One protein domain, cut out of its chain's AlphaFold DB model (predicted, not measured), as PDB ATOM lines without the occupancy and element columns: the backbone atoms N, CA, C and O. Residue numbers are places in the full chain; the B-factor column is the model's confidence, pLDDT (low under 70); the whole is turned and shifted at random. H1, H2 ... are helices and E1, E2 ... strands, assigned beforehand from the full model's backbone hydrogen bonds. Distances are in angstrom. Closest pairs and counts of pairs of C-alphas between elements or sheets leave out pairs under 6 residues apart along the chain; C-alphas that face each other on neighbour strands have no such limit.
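AT A GLANCE: This is residues 16 to 111 and 119 to 169 of the 180 residues of an uncharacterized protein of Hericium alpestre (UniProt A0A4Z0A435). With little regular structure, this domain has a twisted four-stranded meander, E5 E6 E7 E8, each strand antiparallel to the one before, at one end, and H1 far off among loops. Off to one side of both lie two small strand pairs, E1 with E2 antiparallel and E3 with E4 parallel. Of 147 printed residues 52 are in named elements, two helices and eight strands, E1 E2 E3 H1 H2 E4 E5 E6 E7 E8, mixed; the whole is compact, radius of gyration of the C-alphas 16.9 A, spans 43 by 40 by 32 A.

IN THESE COORDINATES: E5 is residues 130 to 132, E6 135 to 140, E7 147 to 151, E8 160 to 164, ending at C-alpha 164 (0.433, -35.545, 32.098). E1 is 16 to 18, from C-alpha 16 (4.171, -26.971, 28.405); E2 46 to 48, E3 51 to 54, E4 100 to 104, H1 67 to 77 (15.6 A), H2 86 to 92.

HOW THE PARTS SIT: In antiparallel E7 and E8, N 150 and O 161 are 2.8 A apart; in parallel E3 and E4, N 53 and O 102, 2.9 A. H1 and H2 are apart.

THE WHOLE: Residues 112 to 118 are cut out, a 10.5 A gap between C-alphas. Links E1 to E2 and E3 to H1 are long. Residues 16 to 50 are among those under pLDDT 70.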
ATOM      1  N   SER A  16       2.803 -27.444  28.637       66.44
ATOM      2  CA  SER A  16       4.171 -26.971  28.405       66.44
ATOM      3  C   SER A  16       4.994 -27.182  29.675       66.44
ATOM      4  O   SER A  16       4.625 -26.697  30.745       66.44
ATOM      5  N   VAL A  17       6.091 -27.930  29.566       67.81
ATOM      6  CA  VAL A  17       7.003 -28.246  30.681       67.81
ATOM      7  C   VAL A  17       8.137 -27.239  30.708       67.81
ATOM      8  O   VAL A  17       8.737 -26.958  29.671       67.81
ATOM      9  N   THR A  18       8.461 -26.707  31.882       65.81
ATOM     10  CA  THR A  18       9.644 -25.865  32.068       65.81
ATOM     11  C   THR A  18      10.350 -26.281  33.343       65.81
ATOM     12  O   THR A  18       9.733 -26.450  34.390       65.81
ATOM     13  N   PHE A  19      11.659 -26.468  33.236       67.38
ATOM     14  CA  PHE A  19      12.498 -26.832  34.362       67.38
ATOM     15  C   PHE A  19      13.067 -25.562  34.971       67.38
ATOM     16  O   PHE A  19      13.625 -24.722  34.267       67.38
ATOM     17  N   PHE A  20      12.927 -25.452  36.284       62.59
ATOM     18  CA  PHE A  20      13.629 -24.457  37.069       62.59
ATOM     19  C   PHE A  20      14.799 -25.166  37.728       62.59
ATOM     20  O   PHE A  20      14.610 -26.171  38.412       62.59
ATOM     21  N   GLU A  21      16.012 -24.679  37.491       60.44
ATOM     22  CA  GLU A  21      17.174 -25.211  38.184       60.44
ATOM     23  C   GLU A  21      17.099 -24.794  39.656       60.44
ATOM     24  O   GLU A  21      17.350 -23.643  40.009       60.44
ATOM     25  N   GLY A  22      16.712 -25.742  40.510       54.97
ATOM     26  CA  GLY A  22      16.975 -25.663  41.938       54.97
ATOM     27  C   GLY A  22      18.453 -25.951  42.178       54.97
ATOM     28  O   GLY A  22      19.014 -26.877  41.588       54.97
ATOM     29  N   ARG A  23      19.102 -25.150  43.024       60.91
ATOM     30  CA  ARG A  23      20.496 -25.396  43.407       60.91
ATOM     31  C   ARG A  23      20.637 -26.720  44.166       60.91
ATOM     32  O   ARG A  23      19.666 -27.303  44.649       60.91
ATOM     33  N   GLN A  24      21.871 -27.205  44.238       61.22
ATOM     34  CA  GLN A  24      22.186 -28.525  44.768       61.22
ATOM     35  C   GLN A  24      22.162 -28.537  46.298       61.22
ATOM     36  O   GLN A  24      22.733 -27.670  46.960       61.22
ATOM     37  N   VAL A  25      21.562 -29.584  46.856       61.19
ATOM     38  CA  VAL A  25      21.749 -29.967  48.255       61.19
ATOM     39  C   VAL A  25      22.626 -31.206  48.311       61.19
ATOM     40  O   VAL A  25      22.498 -32.099  47.471       61.19
ATOM     41  N   LYS A  26      23.515 -31.283  49.302       62.00
ATOM     42  CA  LYS A  26      24.282 -32.504  49.538       62.00
ATOM     43  C   LYS A  26      23.496 -33.390  50.484       62.00
ATOM     44  O   LYS A  26      23.273 -33.031  51.633       62.00
ATOM     45  N   VAL A  27      23.091 -34.553  49.988       60.19
ATOM     46  CA  VAL A  27      22.414 -35.574  50.786       60.19
ATOM     47  C   VAL A  27      23.343 -36.778  50.907       60.19
ATOM     48  O   VAL A  27      23.876 -37.235  49.893       60.19
ATOM     49  N   PRO A  28      23.557 -37.329  52.115       60.66
ATOM     50  CA  PRO A  28      24.301 -38.573  52.258       60.66
ATOM     51  C   PRO A  28      23.670 -39.695  51.417       60.66
ATOM     52  O   PRO A  28      22.484 -39.981  51.564       60.66
ATOM     53  N   LEU A  29      24.467 -40.374  50.581       57.22
ATOM     54  CA  LEU A  29      23.983 -41.373  49.608       57.22
ATOM     55  C   LEU A  29      23.122 -42.493  50.216       57.22
ATOM     56  O   LEU A  29      22.224 -43.004  49.553       57.22
ATOM     57  N   ARG A  30      23.338 -42.817  51.496       61.28
ATOM     58  CA  ARG A  30      22.524 -43.772  52.271       61.28
ATOM     59  C   ARG A  30      21.027 -43.442  52.337       61.28
ATOM     60  O   ARG A  30      20.244 -44.304  52.704       61.28
ATOM     61  N   TYR A  31      20.632 -42.200  52.049       55.91
ATOM     62  CA  TYR A  31      19.224 -41.794  52.006       55.91
ATOM     63  C   TYR A  31      18.588 -41.953  50.620       55.91
ATOM     64  O   TYR A  31      17.373 -41.831  50.500       55.91
ATOM     65  N   LEU A  32      19.389 -42.207  49.580       57.16
ATOM     66  CA  LEU A  32      18.929 -42.299  48.193       57.16
ATOM     67  C   LEU A  32      19.051 -43.714  47.628       57.16
ATOM     68  O   LEU A  32      18.238 -44.109  46.796       57.16
ATOM     69  N   LEU A  33      20.075 -44.459  48.047       57.47
ATOM     70  CA  LEU A  33      20.419 -45.751  47.470       57.47
ATOM     71  C   LEU A  33      20.659 -46.782  48.572       57.47
ATOM     72  O   LEU A  33      21.387 -46.526  49.530       57.47
ATOM     73  N   ASP A  34      20.068 -47.959  48.392       58.25
ATOM     74  CA  ASP A  34      20.331 -49.148  49.193       58.25
ATOM     75  C   ASP A  34      20.368 -50.381  48.265       58.25
ATOM     76  O   ASP A  34      19.325 -50.740  47.704       58.25
ATOM     77  N   PRO A  35      21.542 -51.006  48.028       62.50
ATOM     78  CA  PRO A  35      22.882 -50.598  48.475       62.50
ATOM     79  C   PRO A  35      23.404 -49.374  47.699       62.50
ATOM     80  O   PRO A  35      22.994 -49.142  46.565       62.50
ATOM     81  N   VAL A  36      24.331 -48.605  48.286       49.09
ATOM     82  CA  VAL A  36      24.920 -47.391  47.679       49.09
ATOM     83  C   VAL A  36      25.979 -47.750  46.616       49.09
ATOM     84  O   VAL A  36      27.044 -48.238  46.989       49.09
ATOM     85  N   PRO A  37      25.749 -47.492  45.314       56.62
ATOM     86  CA  PRO A  37      26.750 -47.569  44.253       56.62
ATOM     87  C   PRO A  37      27.492 -46.227  44.093       56.62
ATOM     88  O   PRO A  37      26.968 -45.166  44.441       56.62
ATOM     89  N   ASP A  38      28.694 -46.261  43.518       41.03
ATOM     90  CA  ASP A  38      29.511 -45.064  43.296       41.03
ATOM     91  C   ASP A  38      28.912 -44.116  42.230       41.03
ATOM     92  O   ASP A  38      28.670 -44.515  41.092       41.03
ATOM     93  N   GLY A  39      28.743 -42.836  42.595       46.03
ATOM     94  CA  GLY A  39      28.692 -41.686  41.674       46.03
ATOM     95  C   GLY A  39      27.408 -41.451  40.863       46.03
ATOM     96  O   GLY A  39      27.430 -41.575  39.640       46.03
ATOM     97  N   ALA A  40      26.315 -40.992  41.487       33.94
ATOM     98  CA  ALA A  40      25.123 -40.562  40.744       33.94
ATOM     99  C   ALA A  40      24.447 -39.301  41.322       33.94
ATOM    100  O   ALA A  40      24.124 -39.268  42.506       33.94
ATOM    101  N   ASP A  41      24.152 -38.330  40.446       33.94
ATOM    102  CA  ASP A  41      23.397 -37.090  40.712       33.94
ATOM    103  C   ASP A  41      22.150 -36.998  39.806       33.94
ATOM    104  O   ASP A  41      22.233 -37.377  38.632       33.94
ATOM    105  N   LYS A  42      21.005 -36.474  40.304       32.09
ATOM    106  CA  LYS A  42      19.775 -36.190  39.507       32.09
ATOM    107  C   LYS A  42      18.919 -35.001  40.026       32.09
ATOM    108  O   LYS A  42      18.988 -34.657  41.199       32.09
ATOM    109  N   GLN A  43      18.106 -34.416  39.120       32.88
ATOM    110  CA  GLN A  43      17.332 -33.141  39.184       32.88
ATOM    111  C   GLN A  43      15.776 -33.292  39.208       32.88
ATOM    112  O   GLN A  43      15.266 -34.368  38.898       32.88
ATOM    113  N   LEU A  44      15.039 -32.190  39.500       29.69
ATOM    114  CA  LEU A  44      13.553 -32.043  39.603       29.69
ATOM    115  C   LEU A  44      12.880 -31.200  38.466       29.69
ATOM    116  O   LEU A  44      13.570 -30.495  37.735       29.69
ATOM    117  N   ILE A  45      11.534 -31.272  38.310       32.03
ATOM    118  CA  ILE A  45      10.727 -30.916  37.094       32.03
ATOM    119  C   ILE A  45       9.443 -30.081  37.405       32.03
ATOM    120  O   ILE A  45       8.830 -30.333  38.435       32.03
ATOM    121  N   SER A  46       8.955 -29.192  36.498       38.94
ATOM    122  CA  SER A  46       7.634 -28.481  36.568       38.94
ATOM    123  C   SER A  46       6.858 -28.392  35.216       38.94
ATOM    124  O   SER A  46       7.477 -28.360  34.154       38.94
ATOM    125  N   VAL A  47       5.502 -28.361  35.214       32.56
ATOM    126  CA  VAL A  47       4.613 -28.541  34.022       32.56
ATOM    127  C   VAL A  47       3.322 -27.671  34.038       32.56
ATOM    128  O   VAL A  47       2.700 -27.551  35.084       32.56
ATOM    129  N   THR A  48       2.847 -27.117  32.895       37.19
ATOM    130  CA  THR A  48       1.704 -26.153  32.827       37.19
ATOM    131  C   THR A  48       0.547 -26.454  31.850       37.19
ATOM    132  O   THR A  48       0.768 -26.648  30.661       37.19
ATOM    133  N   LYS A  49      -0.696 -26.348  32.364       37.44
ATOM    134  CA  LYS A  49      -1.897 -25.702  31.776       37.44
ATOM    135  C   LYS A  49      -2.717 -25.184  32.976       37.44
ATOM    136  O   LYS A  49      -3.087 -25.993  33.824       37.44
ATOM    137  N   ARG A  50      -2.927 -23.851  33.075       55.25
ATOM    138  CA  ARG A  50      -2.954 -23.062  34.346       55.25
ATOM    139  C   ARG A  50      -1.611 -23.259  35.065       55.25
ATOM    140  O   ARG A  50      -1.198 -24.397  35.194       55.25
ATOM    141  N   ASN A  51      -0.837 -22.225  35.403       73.50
ATOM    142  CA  ASN A  51       0.545 -22.479  35.845       73.50
ATOM    143  C   ASN A  51       0.526 -23.306  37.139       73.50
ATOM    144  O   ASN A  51       0.068 -22.829  38.182       73.50
ATOM    145  N   ILE A  52       0.933 -24.569  37.025       77.38
ATOM    146  CA  ILE A  52       1.045 -25.511  38.125       77.38
ATOM    147  C   ILE A  52       2.518 -25.567  38.478       77.38
ATOM    148  O   ILE A  52       3.370 -25.607  37.591       77.38
ATOM    149  N   LEU A  53       2.805 -25.584  39.767       78.69
ATOM    150  CA  LEU A  53       4.140 -25.839  40.260       78.69
ATOM    151  C   LEU A  53       4.178 -27.216  40.933       78.69
ATOM    152  O   LEU A  53       3.322 -27.519  41.761       78.69
ATOM    153  N   PHE A  54       5.145 -28.051  40.559       83.69
ATOM    154  CA  PHE A  54       5.400 -29.333  41.211       83.69
ATOM    155  C   PHE A  54       6.654 -29.195  42.078       83.69
ATOM    156  O   PHE A  54       7.728 -28.923  41.551       83.69
ATOM    157  N   ASP A  55       6.481 -29.341  43.393       83.56
ATOM    158  CA  ASP A  55       7.463 -29.019  44.439       83.56
ATOM    159  C   ASP A  55       7.956 -27.561  44.492       83.56
ATOM    160  O   ASP A  55       7.758 -26.752  43.591       83.56
ATOM    161  N   LEU A  56       8.567 -27.201  45.625       80.19
ATOM    162  CA  LEU A  56       9.017 -25.832  45.923       80.19
ATOM    163  C   LEU A  56      10.539 -25.698  46.045       80.19
ATOM    164  O   LEU A  56      11.046 -24.584  46.170       80.19
ATOM    165  N   GLY A  57      11.268 -26.814  46.026       77.69
ATOM    166  CA  GLY A  57      12.694 -26.830  46.333       77.69
ATOM    167  C   GLY A  57      12.995 -26.390  47.770       77.69
ATOM    168  O   GLY A  57      12.161 -26.503  48.671       77.69
ATOM    169  N   VAL A  58      14.220 -25.907  47.982       76.56
ATOM    170  CA  VAL A  58      14.694 -25.408  49.278       76.56
ATOM    171  C   VAL A  58      14.680 -23.885  49.270       76.56
ATOM    172  O   VAL A  58      15.018 -23.243  48.280       76.56
ATOM    173  N   ARG A  59      14.287 -23.303  50.399       78.62
ATOM    174  CA  ARG A  59      14.256 -21.858  50.603       78.62
ATOM    175  C   ARG A  59      15.660 -21.325  50.905       78.62
ATOM    176  O   ARG A  59      16.367 -21.914  51.722       78.62
ATOM    177  N   LYS A  60      16.046 -20.193  50.310       83.12
ATOM    178  CA  LYS A  60      17.363 -19.568  50.542       83.12
ATOM    179  C   LYS A  60      17.558 -19.042  51.967       83.12
ATOM    180  O   LYS A  60      18.673 -19.045  52.470       83.12
ATOM    181  N   ASP A  61      16.483 -18.670  52.665       84.56
ATOM    182  CA  ASP A  61      16.481 -18.351  54.103       84.56
ATOM    183  C   ASP A  61      16.102 -19.585  54.953       84.56
ATOM    184  O   ASP A  61      15.259 -19.531  55.856       84.56
ATOM    185  N   TYR A  62      16.706 -20.742  54.674       79.38
ATOM    186  CA  TYR A  62      16.483 -21.962  55.464       79.38
ATOM    187  C   TYR A  62      16.853 -21.784  56.950       79.38
ATOM    188  O   TYR A  62      16.300 -22.459  57.815       79.38
ATOM    189  N   ASP A  63      17.740 -20.844  57.283       80.25
ATOM    190  CA  ASP A  63      18.068 -20.497  58.672       80.25
ATOM    191  C   ASP A  63      16.883 -19.895  59.442       80.25
ATOM    192  O   ASP A  63      16.857 -19.942  60.670       80.25
ATOM    193  N   ASN A  64      15.883 -19.376  58.727       86.12
ATOM    194  CA  ASN A  64      14.666 -18.788  59.278       86.12
ATOM    195  C   ASN A  64      13.524 -19.816  59.423       86.12
ATOM    196  O   ASN A  64      12.357 -19.456  59.592       86.12
ATOM    197  N   TYR A  65      13.805 -21.117  59.288       83.06
ATOM    198  CA  TYR A  65      12.837 -22.127  59.713       83.06
ATOM    199  C   TYR A  65      12.608 -22.038  61.230       83.06
ATOM    200  O   TYR A  65      13.524 -21.666  61.970       83.06
ATOM    201  N   PRO A  66      11.415 -22.420  61.732       83.62
ATOM    202  CA  PRO A  66      11.211 -22.592  63.165       83.62
ATOM    203  C   PRO A  66      12.344 -23.443  63.763       83.62
ATOM    204  O   PRO A  66      12.750 -24.412  63.115       83.62
ATOM    205  N   PRO A  67      12.842 -23.157  64.982       79.81
ATOM    206  CA  PRO A  67      13.997 -23.865  65.548       79.81
ATOM    207  C   PRO A  67      13.866 -25.396  65.539       79.81
ATOM    208  O   PRO A  67      14.845 -26.102  65.317       79.81
ATOM    209  N   ALA A  68      12.638 -25.904  65.688       80.06
ATOM    210  CA  ALA A  68      12.315 -27.329  65.615       80.06
ATOM    211  C   ALA A  68      12.586 -27.980  64.240       80.06
ATOM    212  O   ALA A  68      12.674 -29.200  64.153       80.06
ATOM    213  N   LEU A  69      12.700 -27.185  63.174       78.69
ATOM    214  CA  LEU A  69      12.924 -27.628  61.795       78.69
ATOM    215  C   LEU A  69      14.293 -27.204  61.258       78.69
ATOM    216  O   LEU A  69      14.872 -27.922  60.447       78.69
ATOM    217  N   ALA A  70      14.843 -26.086  61.739       79.88
ATOM    218  CA  ALA A  70      16.136 -25.585  61.284       79.88
ATOM    219  C   ALA A  70      17.279 -26.587  61.532       79.88
ATOM    220  O   ALA A  70      18.085 -26.816  60.633       79.88
ATOM    221  N   GLN A  71      17.342 -27.212  62.716       79.69
ATOM    222  CA  GLN A  71      18.411 -28.170  63.030       79.69
ATOM    223  C   GLN A  71      18.294 -29.476  62.215       79.69
ATOM    224  O   GLN A  71      19.269 -29.824  61.555       79.69
ATOM    225  N   PRO A  72      17.120 -30.141  62.127       78.31
ATOM    226  CA  PRO A  72      16.964 -31.317  61.265       78.31
ATOM    227  C   PRO A  72      17.281 -31.065  59.786       78.31
ATOM    228  O   PRO A  72      17.908 -31.903  59.144       78.31
ATOM    229  N   VAL A  73      16.878 -29.913  59.232       76.50
ATOM    230  CA  VAL A  73      17.233 -29.530  57.853       76.50
ATOM    231  C   VAL A  73      18.754 -29.447  57.705       76.50
ATOM    232  O   VAL A  73      19.318 -29.984  56.753       76.50
ATOM    233  N   LYS A  74      19.431 -28.805  58.660       78.19
ATOM    234  CA  LYS A  74      20.887 -28.645  58.633       78.19
ATOM    235  C   LYS A  74      21.625 -29.977  58.726       78.19
ATOM    236  O   LYS A  74      22.568 -30.194  57.971       78.19
ATOM    237  N   ASP A  75      21.175 -30.871  59.596       79.00
ATOM    238  CA  ASP A  75      21.816 -32.170  59.815       79.00
ATOM    239  C   ASP A  75      21.752 -33.077  58.576       79.00
ATOM    240  O   ASP A  75      22.629 -33.917  58.371       79.00
ATOM    241  N   VAL A  76      20.718 -32.912  57.744       71.19
ATOM    242  CA  VAL A  76      20.493 -33.746  56.554       71.19
ATOM    243  C   VAL A  76      21.105 -33.146  55.292       71.19
ATOM    244  O   VAL A  76      21.649 -33.894  54.480       71.19
ATOM    245  N   PHE A  77      21.006 -31.826  55.112       70.50
ATOM    246  CA  PHE A  77      21.256 -31.186  53.815       70.50
ATOM    247  C   PHE A  77      22.534 -30.339  53.752       70.50
ATOM    248  O   PHE A  77      22.876 -29.855  52.671       70.50
ATOM    249  N   LEU A  78      23.251 -30.125  54.867       70.94
ATOM    250  CA  LEU A  78      24.477 -29.323  54.835       70.94
ATOM    251  C   LEU A  78      25.676 -30.059  54.196       70.94
ATOM    252  O   LEU A  78      25.882 -31.249  54.434       70.94
ATOM    253  N   PRO A  79      26.548 -29.326  53.472       68.25
ATOM    254  CA  PRO A  79      26.407 -27.911  53.126       68.25
ATOM    255  C   PRO A  79      25.338 -27.691  52.042       68.25
ATOM    256  O   PRO A  79      25.295 -28.413  51.048       68.25
ATOM    257  N   MET A  80      24.514 -26.659  52.240       68.25
ATOM    258  CA  MET A  80      23.514 -26.193  51.279       68.25
ATOM    259  C   MET A  80      24.038 -24.927  50.599       68.25
ATOM    260  O   MET A  80      24.359 -23.960  51.287       68.25
ATOM    261  N   ASP A  81      24.117 -24.922  49.270       73.44
ATOM    262  CA  ASP A  81      24.363 -23.707  48.484       73.44
ATOM    263  C   ASP A  81      23.044 -23.266  47.847       73.44
ATOM    264  O   ASP A  81      22.705 -23.664  46.736       73.44
ATOM    265  N   VAL A  82      22.251 -22.496  48.595       75.12
ATOM    266  CA  VAL A  82      20.927 -22.034  48.158       75.12
ATOM    267  C   VAL A  82      20.938 -20.512  48.110       75.12
ATOM    268  O   VAL A  82      20.472 -19.834  49.019       75.12
ATOM    269  N   SER A  83      21.517 -19.964  47.044       79.19
ATOM    270  CA  SER A  83      21.517 -18.519  46.764       79.19
ATOM    271  C   SER A  83      20.193 -18.015  46.176       79.19
ATOM    272  O   SER A  83      19.929 -16.813  46.184       79.19
ATOM    273  N   GLU A  84      19.359 -18.930  45.682       77.56
ATOM    274  CA  GLU A  84      18.105 -18.652  44.987       77.56
ATOM    275  C   GLU A  84      17.032 -19.636  45.438       77.56
ATOM    276  O   GLU A  84      17.319 -20.815  45.653       77.56
ATOM    277  N   ASP A  85      15.803 -19.151  45.565       79.75
ATOM    278  CA  ASP A  85      14.625 -19.971  45.819       79.75
ATOM    279  C   ASP A  85      13.662 -19.947  44.624       79.75
ATOM    280  O   ASP A  85      13.905 -19.324  43.585       79.75
ATOM    281  N   ILE A  86      12.534 -20.637  44.774       82.31
ATOM    282  CA  ILE A  86      11.526 -20.741  43.724       82.31
ATOM    283  C   ILE A  86      10.983 -19.388  43.246       82.31
ATOM    284  O   ILE A  86      10.615 -19.263  42.080       82.31
ATOM    285  N   VAL A  87      10.944 -18.364  44.102       84.94
ATOM    286  CA  VAL A  87      10.485 -17.024  43.715       84.94
ATOM    287  C   VAL A  87      11.459 -16.423  42.706       84.94
ATOM    288  O   VAL A  87      11.028 -15.881  41.685       84.94
ATOM    289  N   ASP A  88      12.762 -16.573  42.949       82.31
ATOM    290  CA  ASP A  88      13.808 -16.123  42.028       82.31
ATOM    291  C   ASP A  88      13.753 -16.910  40.711       82.31
ATOM    292  O   ASP A  88      13.828 -16.325  39.627       82.31
ATOM    293  N   SER A  89      13.576 -18.233  40.788       79.94
ATOM    294  CA  SER A  89      13.480 -19.089  39.604       79.94
ATOM    295  C   SER A  89      12.279 -18.730  38.723       79.94
ATOM    296  O   SER A  89      12.426 -18.617  37.505       79.94
ATOM    297  N   LEU A  90      11.107 -18.493  39.324       77.88
ATOM    298  CA  LEU A  90       9.915 -18.038  38.606       77.88
ATOM    299  C   LEU A  90      10.159 -16.684  37.932       77.88
ATOM    300  O   LEU A  90       9.878 -16.540  36.741       77.88
ATOM    301  N   ALA A  91      10.748 -15.727  38.655       82.12
ATOM    302  CA  ALA A  91      11.037 -14.394  38.131       82.12
ATOM    303  C   ALA A  91      11.995 -14.431  36.928       82.12
ATOM    304  O   ALA A  91      11.768 -13.734  35.938       82.12
ATOM    305  N   LYS A  92      13.026 -15.287  36.962       78.75
ATOM    306  CA  LYS A  92      13.928 -15.519  35.818       78.75
ATOM    307  C   LYS A  92      13.209 -16.093  34.599       78.75
ATOM    308  O   LYS A  92      13.575 -15.774  33.472       78.75
ATOM    309  N   GLY A  93      12.183 -16.911  34.831       72.94
ATOM    310  CA  GLY A  93      11.278 -17.416  33.798       72.94
ATOM    311  C   GLY A  93      10.221 -16.406  33.337       72.94
ATOM    312  O   GLY A  93       9.379 -16.756  32.516       72.94
ATOM    313  N   GLY A  94      10.235 -15.172  33.855       77.00
ATOM    314  CA  GLY A  94       9.251 -14.137  33.532       77.00
ATOM    315  C   GLY A  94       7.892 -14.319  34.215       77.00
ATOM    316  O   GLY A  94       6.932 -13.662  33.816       77.00
ATOM    317  N   LEU A  95       7.799 -15.186  35.229       80.62
ATOM    318  CA  LEU A  95       6.575 -15.470  35.979       80.62
ATOM    319  C   LEU A  95       6.593 -14.818  37.364       80.62
ATOM    320  O   LEU A  95       7.636 -14.646  37.996       80.62
ATOM    321  N   LYS A  96       5.405 -14.493  37.862       83.00
ATOM    322  CA  LYS A  96       5.151 -14.022  39.227       83.00
ATOM    323  C   LYS A  96       4.462 -15.117  40.031       83.00
ATOM    324  O   LYS A  96       3.773 -15.970  39.482       83.00
ATOM    325  N   LEU A  97       4.547 -15.038  41.360       82.56
ATOM    326  CA  LEU A  97       3.798 -15.939  42.247       82.56
ATOM    327  C   LEU A  97       2.287 -15.893  41.991       82.56
ATOM    328  O   LEU A  97       1.634 -16.929  42.028       82.56
ATOM    329  N   SER A  98       1.749 -14.713  41.669       85.31
ATOM    330  CA  SER A  98       0.338 -14.530  41.301       85.31
ATOM    331  C   SER A  98      -0.074 -15.281  40.039       85.31
ATOM    332  O   SER A  98      -1.264 -15.470  39.809       85.31
ATOM    333  N   ASP A  99       0.893 -15.685  39.214       81.69
ATOM    334  CA  ASP A  99       0.626 -16.431  37.995       81.69
ATOM    335  C   ASP A  99       0.463 -17.928  38.294       81.69
ATOM    336  O   ASP A  99      -0.073 -18.646  37.451       81.69
ATOM    337  N   ILE A 100       0.898 -18.405  39.472       83.31
ATOM    338  CA  ILE A 100       0.790 -19.803  39.907       83.31
ATOM    339  C   ILE A 100      -0.588 -20.057  40.508       83.31
ATOM    340  O   ILE A 100      -1.007 -19.431  41.477       83.31
ATOM    341  N   SER A 101      -1.291 -21.020  39.920       85.00
ATOM    342  CA  SER A 101      -2.661 -21.375  40.298       85.00
ATOM    343  C   SER A 101      -2.726 -22.468  41.362       85.00
ATOM    344  O   SER A 101      -3.555 -22.395  42.265       85.00
ATOM    345  N   THR A 102      -1.839 -23.458  41.262       84.94
ATOM    346  CA  THR A 102      -1.822 -24.630  42.137       84.94
ATOM    347  C   THR A 102      -0.387 -25.095  42.337       84.94
ATOM    348  O   THR A 102       0.401 -25.116  41.390       84.94
ATOM    349  N   ILE A 103      -0.061 -25.507  43.559       85.19
ATOM    350  CA  ILE A 103       1.202 -26.164  43.899       85.19
ATOM    351  C   ILE A 103       0.879 -27.608  44.290       85.19
ATOM    352  O   ILE A 103       0.008 -27.834  45.128       85.19
ATOM    353  N   PHE A 104       1.589 -28.569  43.708       85.69
ATOM    354  CA  PHE A 104       1.559 -29.976  44.100       85.69
ATOM    355  C   PHE A 104       2.908 -30.341  44.713       85.69
ATOM    356  O   PHE A 104       3.863 -30.581  43.974       85.69
ATOM    357  N   PRO A 105       3.016 -30.388  46.046       83.12
ATOM    358  CA  PRO A 105       4.151 -31.027  46.688       83.12
ATOM    359  C   PRO A 105       4.103 -32.529  46.383       83.12
ATOM    360  O   PRO A 105       3.074 -33.161  46.627       83.12
ATOM    361  N   SER A 106       5.191 -33.103  45.870       81.62
ATOM    362  CA  SER A 106       5.328 -34.551  45.679       81.62
ATOM    363  C   SER A 106       5.152 -35.279  47.005       81.62
ATOM    364  O   SER A 106       4.497 -36.309  47.082       81.62
ATOM    365  N   HIS A 107       5.687 -34.713  48.077       80.25
ATOM    366  CA  HIS A 107       5.464 -35.127  49.448       80.25
ATOM    367  C   HIS A 107       5.878 -33.995  50.385       80.25
ATOM    368  O   HIS A 107       6.400 -32.963  49.965       80.25
ATOM    369  N   ILE A 108       5.628 -34.176  51.680       75.94
ATOM    370  CA  ILE A 108       5.959 -33.175  52.687       75.94
ATOM    371  C   ILE A 108       6.764 -33.849  53.791       75.94
ATOM    372  O   ILE A 108       6.242 -34.692  54.517       75.94
ATOM    373  N   HIS A 109       8.021 -33.441  53.953       72.75
ATOM    374  CA  HIS A 109       8.841 -33.887  55.081       72.75
ATOM    375  C   HIS A 109       8.371 -33.289  56.417       72.75
ATOM    376  O   HIS A 109       8.465 -33.947  57.451       72.75
ATOM    377  N   TRP A 110       7.811 -32.071  56.400       71.44
ATOM    378  CA  TRP A 110       7.360 -31.358  57.603       71.44
ATOM    379  C   TRP A 110       5.981 -30.721  57.413       71.44
ATOM    380  O   TRP A 110       5.852 -29.575  56.984       71.44
ATOM    381  N   ALA A 111       4.928 -31.474  57.745       61.94
ATOM    382  CA  ALA A 111       3.536 -31.073  57.518       61.94
ATOM    383  C   ALA A 111       3.128 -29.774  58.240       61.94
ATOM    384  O   ALA A 111       2.214 -29.086  57.792       61.94
ATOM    385  N   THR A 119      -4.310 -25.104  51.970       78.44
ATOM    386  CA  THR A 119      -3.884 -26.480  51.701       78.44
ATOM    387  C   THR A 119      -5.098 -27.383  51.547       78.44
ATOM    388  O   THR A 119      -5.890 -27.541  52.474       78.44
ATOM    389  N   ALA A 120      -5.227 -28.017  50.382       79.75
ATOM    390  CA  ALA A 120      -6.195 -29.082  50.162       79.75
ATOM    391  C   ALA A 120      -5.506 -30.441  50.345       79.75
ATOM    392  O   ALA A 120      -4.557 -30.764  49.634       79.75
ATOM    393  N   PHE A 121      -5.997 -31.250  51.284       79.94
ATOM    394  CA  PHE A 121      -5.501 -32.609  51.497       79.94
ATOM    395  C   PHE A 121      -6.331 -33.600  50.687       79.94
ATOM    396  O   PHE A 121      -7.538 -33.739  50.901       79.94
ATOM    397  N   LEU A 122      -5.682 -34.313  49.769       81.12
ATOM    398  CA  LEU A 122      -6.344 -35.331  48.965       81.12
ATOM    399  C   LEU A 122      -6.451 -36.646  49.746       81.12
ATOM    400  O   LEU A 122      -5.463 -37.161  50.267       81.12
ATOM    401  N   LYS A 123      -7.659 -37.215  49.816       79.31
ATOM    402  CA  LYS A 123      -7.903 -38.521  50.445       79.31
ATOM    403  C   LYS A 123      -7.864 -39.616  49.386       79.31
ATOM    404  O   LYS A 123      -8.802 -39.739  48.603       79.31
ATOM    405  N   THR A 124      -6.819 -40.439  49.402       78.38
ATOM    406  CA  THR A 124      -6.577 -41.497  48.401       78.38
ATOM    407  C   THR A 124      -7.524 -42.699  48.507       78.38
ATOM    408  O   THR A 124      -7.475 -43.605  47.681       78.38
ATOM    409  N   SER A 125      -8.413 -42.713  49.505       77.50
ATOM    410  CA  SER A 125      -9.444 -43.739  49.705       77.50
ATOM    411  C   SER A 125     -10.799 -43.398  49.065       77.50
ATOM    412  O   SER A 125     -11.761 -44.138  49.262       77.50
ATOM    413  N   GLY A 126     -10.923 -42.254  48.383       80.44
ATOM    414  CA  GLY A 126     -12.174 -41.827  47.747       80.44
ATOM    415  C   GLY A 126     -12.482 -42.591  46.454       80.44
ATOM    416  O   GLY A 126     -11.570 -43.034  45.764       80.44
ATOM    417  N   ALA A 127     -13.766 -42.687  46.094       83.81
ATOM    418  CA  ALA A 127     -14.226 -43.359  44.867       83.81
ATOM    419  C   ALA A 127     -13.724 -42.701  43.562       83.81
ATOM    420  O   ALA A 127     -13.756 -43.321  42.496       83.81
ATOM    421  N   ASP A 128     -13.251 -41.458  43.647       87.88
ATOM    422  CA  ASP A 128     -12.678 -40.715  42.523       87.88
ATOM    423  C   ASP A 128     -11.270 -41.200  42.145       87.88
ATOM    424  O   ASP A 128     -10.817 -40.960  41.028       87.88
ATOM    425  N   TRP A 129     -10.595 -41.927  43.042       92.44
ATOM    426  CA  TRP A 129      -9.301 -42.544  42.771       92.44
ATOM    427  C   TRP A 129      -9.501 -43.866  42.048       92.44
ATOM    428  O   TRP A 129     -10.010 -44.836  42.614       92.44
ATOM    429  N   LYS A 130      -9.085 -43.910  40.786       92.81
ATOM    430  CA  LYS A 130      -9.311 -45.050  39.899       92.81
ATOM    431  C   LYS A 130      -7.996 -45.584  39.345       92.81
ATOM    432  O   LYS A 130      -7.046 -44.817  39.184       92.81
ATOM    433  N   PRO A 131      -7.922 -46.882  39.024       91.69
ATOM    434  CA  PRO A 131      -6.764 -47.414  38.337       91.69
ATOM    435  C   PRO A 131      -6.637 -46.872  36.904       91.69
ATOM    436  O   PRO A 131      -7.629 -46.770  36.184       91.69
ATOM    437  N   ILE A 132      -5.411 -46.582  36.474       89.88
ATOM    438  CA  ILE A 132      -5.059 -46.157  35.113       89.88
ATOM    439  C   ILE A 132      -3.699 -46.751  34.739       89.88
ATOM    440  O   ILE A 132      -2.713 -46.575  35.455       89.88
ATOM    441  N   GLY A 133      -3.617 -47.471  33.616       88.12
ATOM    442  CA  GLY A 133      -2.365 -48.133  33.240       88.12
ATOM    443  C   GLY A 133      -1.839 -49.066  34.357       88.12
ATOM    444  O   GLY A 133      -2.584 -49.926  34.837       88.12
ATOM    445  N   PRO A 134      -0.573 -48.900  34.797       88.88
ATOM    446  CA  PRO A 134      -0.002 -49.648  35.921       88.88
ATOM    447  C   PRO A 134      -0.362 -49.071  37.302       88.88
ATOM    448  O   PRO A 134      -0.048 -49.684  38.321       88.88
ATOM    449  N   PHE A 135      -0.981 -47.891  37.366       91.00
ATOM    450  CA  PHE A 135      -1.239 -47.186  38.616       91.00
ATOM    451  C   PHE A 135      -2.593 -47.594  39.185       91.00
ATOM    452  O   PHE A 135      -3.617 -47.454  38.526       91.00
ATOM    453  N   LEU A 136      -2.612 -48.089  40.425       91.00
ATOM    454  CA  LEU A 136      -3.839 -48.567  41.075       91.00
ATOM    455  C   LEU A 136      -4.738 -47.434  41.579       91.00
ATOM    456  O   LEU A 136      -5.937 -47.635  41.754       91.00
ATOM    457  N   ARG A 137      -4.157 -46.261  41.845       92.25
ATOM    458  CA  ARG A 137      -4.849 -45.102  42.404       92.25
ATOM    459  C   ARG A 137      -4.375 -43.843  41.690       92.25
ATOM    460  O   ARG A 137      -3.292 -43.333  41.966       92.25
ATOM    461  N   ALA A 138      -5.210 -43.352  40.785       93.56
ATOM    462  CA  ALA A 138      -5.024 -42.091  40.095       93.56
ATOM    463  C   ALA A 138      -6.288 -41.240  40.183       93.56
ATOM    464  O   ALA A 138      -7.400 -41.741  40.019       93.56
ATOM    465  N   LEU A 139      -6.102 -39.950  40.421       92.12
ATOM    466  CA  LEU A 139      -7.155 -38.949  40.414       92.12
ATOM    467  C   LEU A 139      -7.017 -38.104  39.152       92.12
ATOM    468  O   LEU A 139      -5.989 -37.458  38.959       92.12
ATOM    469  N   ASP A 140      -8.050 -38.090  38.316       91.38
ATOM    470  CA  ASP A 140      -8.156 -37.137  37.210       91.38
ATOM    471  C   ASP A 140      -8.454 -35.748  37.787       91.38
ATOM    472  O   ASP A 140      -9.578 -35.469  38.204       91.38
ATOM    473  N   TYR A 141      -7.429 -34.900  37.884       89.00
ATOM    474  CA  TYR A 141      -7.518 -33.641  38.626       89.00
ATOM    475  C   TYR A 141      -8.474 -32.642  37.965       89.00
ATOM    476  O   TYR A 141      -9.171 -31.897  38.652       89.00
ATOM    477  N   TYR A 142      -8.511 -32.636  36.633       86.69
ATOM    478  CA  TYR A 142      -9.380 -31.754  35.856       86.69
ATOM    479  C   TYR A 142     -10.671 -32.440  35.395       86.69
ATOM    480  O   TYR A 142     -11.608 -31.751  34.991       86.69
ATOM    481  N   GLY A 143     -10.737 -33.772  35.460       88.06
ATOM    482  CA  GLY A 143     -11.865 -34.564  34.966       88.06
ATOM    483  C   GLY A 143     -11.916 -34.677  33.439       88.06
ATOM    484  O   GLY A 143     -12.910 -35.159  32.898       88.06
ATOM    485  N   ASP A 144     -10.879 -34.206  32.743       85.56
ATOM    486  CA  ASP A 144     -10.764 -34.199  31.280       85.56
ATOM    487  C   ASP A 144      -9.665 -35.147  30.763       85.56
ATOM    488  O   ASP A 144      -9.367 -35.175  29.566       85.56
ATOM    489  N   GLY A 145      -9.036 -35.913  31.659       85.94
ATOM    490  CA  GLY A 145      -7.956 -36.843  31.354       85.94
ATOM    491  C   GLY A 145      -6.637 -36.191  30.947       85.94
ATOM    492  O   GLY A 145      -5.785 -36.846  30.340       85.94
ATOM    493  N   SER A 146      -6.441 -34.900  31.226       83.06
ATOM    494  CA  SER A 146      -5.207 -34.191  30.879       83.06
ATOM    495  C   SER A 146      -4.107 -34.337  31.940       83.06
ATOM    496  O   SER A 146      -2.932 -34.505  31.593       83.06
ATOM    497  N   LEU A 147      -4.482 -34.339  33.224       87.06
ATOM    498  CA  LEU A 147      -3.571 -34.437  34.362       87.06
ATOM    499  C   LEU A 147      -4.096 -35.415  35.404       87.06
ATOM    500  O   LEU A 147      -5.169 -35.217  35.975       87.06
ATOM    501  N   TYR A 148      -3.273 -36.407  35.723       90.88
ATOM    502  CA  TYR A 148      -3.537 -37.338  36.805       90.88
ATOM    503  C   TYR A 148      -2.590 -37.093  37.976       90.88
ATOM    504  O   TYR A 148      -1.371 -37.047  37.796       90.88
ATOM    505  N   VAL A 149      -3.150 -36.998  39.182       92.25
ATOM    506  CA  VAL A 149      -2.393 -37.157  40.427       92.25
ATOM    507  C   VAL A 149      -2.318 -38.648  40.723       92.25
ATOM    508  O   VAL A 149      -3.345 -39.315  40.836       92.25
ATOM    509  N   ILE A 150      -1.108 -39.178  40.829       93.38
ATOM    510  CA  ILE A 150      -0.846 -40.595  41.060       93.38
ATOM    511  C   ILE A 150      -0.426 -40.780  42.506       93.38
ATOM    512  O   ILE A 150       0.547 -40.169  42.938       93.38
ATOM    513  N   ASP A 151      -1.123 -41.643  43.238       90.88
ATOM    514  CA  ASP A 151      -0.694 -42.033  44.576       90.88
ATOM    515  C   ASP A 151       0.441 -43.057  44.470       90.88
ATOM    516  O   ASP A 151       0.268 -44.150  43.923       90.88
ATOM    517  N   ALA A 152       1.616 -42.671  44.962       89.25
ATOM    518  CA  ALA A 152       2.878 -43.372  44.770       89.25
ATOM    519  C   ALA A 152       3.605 -43.580  46.113       89.25
ATOM    520  O   ALA A 152       4.737 -43.117  46.277       89.25
ATOM    521  N   PRO A 153       2.978 -44.262  47.095       85.50
ATOM    522  CA  PRO A 153       3.597 -44.488  48.393       85.50
ATOM    523  C   PRO A 153       4.831 -45.391  48.249       85.50
ATOM    524  O   PRO A 153       4.862 -46.301  47.422       85.50
ATOM    525  N   GLY A 154       5.837 -45.161  49.089       83.69
ATOM    526  CA  GLY A 154       7.072 -45.948  49.108       83.69
ATOM    527  C   GLY A 154       8.195 -45.195  49.805       83.69
ATOM    528  O   GLY A 154       8.629 -45.606  50.874       83.69
ATOM    529  N   HIS A 155       8.597 -44.050  49.242       80.44
ATOM    530  CA  HIS A 155       9.574 -43.155  49.873       80.44
ATOM    531  C   HIS A 155       9.038 -42.571  51.189       80.44
ATOM    532  O   HIS A 155       9.669 -42.687  52.235       80.44
ATOM    533  N   VAL A 156       7.831 -42.002  51.141       78.38
ATOM    534  CA  VAL A 156       7.051 -41.572  52.307       78.38
ATOM    535  C   VAL A 156       5.565 -41.820  52.065       78.38
ATOM    536  O   VAL A 156       5.093 -41.863  50.925       78.38
ATOM    537  N   GLN A 157       4.815 -41.996  53.153       79.44
ATOM    538  CA  GLN A 157       3.361 -42.097  53.086       79.44
ATOM    539  C   GLN A 157       2.775 -40.797  52.523       79.44
ATOM    540  O   GLN A 157       3.090 -39.711  53.003       79.44
ATOM    541  N   GLY A 158       1.894 -40.918  51.527       80.75
ATOM    542  CA  GLY A 158       1.272 -39.769  50.863       80.75
ATOM    543  C   GLY A 158       2.105 -39.148  49.739       80.75
ATOM    544  O   GLY A 158       1.736 -38.078  49.267       80.75
ATOM    545  N   HIS A 159       3.196 -39.793  49.309       86.44
ATOM    546  CA  HIS A 159       3.937 -39.364  48.126       86.44
ATOM    547  C   HIS A 159       3.074 -39.467  46.858       86.44
ATOM    548  O   HIS A 159       2.407 -40.479  46.632       86.44
ATOM    549  N   ILE A 160       3.132 -38.445  46.005       89.62
ATOM    550  CA  ILE A 160       2.413 -38.357  44.738       89.62
ATOM    551  C   ILE A 160       3.354 -38.112  43.558       89.62
ATOM    552  O   ILE A 160       4.400 -37.485  43.689       89.62
ATOM    553  N   ASN A 161       2.929 -38.559  42.380       90.62
ATOM    554  CA  ASN A 161       3.495 -38.148  41.096       90.62
ATOM    555  C   ASN A 161       2.424 -37.431  40.265       90.62
ATOM    556  O   ASN A 161       1.229 -37.653  40.461       90.62
ATOM    557  N   LEU A 162       2.844 -36.619  39.295       88.94
ATOM    558  CA  LEU A 162       1.954 -36.079  38.266       88.94
ATOM    559  C   LEU A 162       2.180 -36.799  36.936       88.94
ATOM    560  O   LEU A 162       3.297 -36.843  36.424       88.94
ATOM    561  N   GLN A 163       1.105 -37.321  36.353       87.94
ATOM    562  CA  GLN A 163       1.105 -37.902  35.014       87.94
ATOM    563  C   GLN A 163       0.313 -36.991  34.076       87.94
ATOM    564  O   GLN A 163      -0.916 -36.954  34.104       87.94
ATOM    565  N   CYS A 164       1.031 -36.271  33.215       85.06
ATOM    566  CA  CYS A 164       0.433 -35.545  32.098       85.06
ATOM    567  C   CYS A 164       0.255 -36.502  30.915       85.06
ATOM    568  O   CYS A 164       1.148 -37.301  30.622       85.06
ATOM    569  N   THR A 165      -0.876 -36.428  30.221       81.06
ATOM    570  CA  THR A 165      -1.160 -37.308  29.071       81.06
ATOM    571  C   THR A 165      -0.671 -36.746  27.742       81.06
ATOM    572  O   THR A 165      -0.424 -37.505  26.806       81.06
ATOM    573  N   ARG A 166      -0.461 -35.427  27.657       75.31
ATOM    574  CA  ARG A 166       0.089 -34.772  26.469       75.31
ATOM    575  C   ARG A 166       1.013 -33.627  26.848       75.31
ATOM    576  O   ARG A 166       0.613 -32.697  27.543       75.31
ATOM    577  N   LEU A 167       2.238 -33.672  26.337       71.25
ATOM    578  CA  LEU A 167       3.226 -32.613  26.502       71.25
ATOM    579  C   LEU A 167       3.478 -31.926  25.161       71.25
ATOM    580  O   LEU A 167       3.485 -32.572  24.112       71.25
ATOM    581  N   ARG A 168       3.708 -30.616  25.196       64.69
ATOM    582  CA  ARG A 168       4.249 -29.847  24.078       64.69
ATOM    583  C   ARG A 168       5.632 -29.349  24.467       64.69
ATOM    584  O   ARG A 168       5.793 -28.666  25.473       64.69
ATOM    585  N   TRP A 169       6.617 -29.690  23.645       55.59
ATOM    586  CA  TRP A 169       7.994 -29.234  23.790       55.59
ATOM    587  C   TRP A 169       8.324 -28.212  22.699       55.59
ATOM    588  O   TRP A 169       8.070 -28.474  21.526       55.59
TER     589      TRP A 169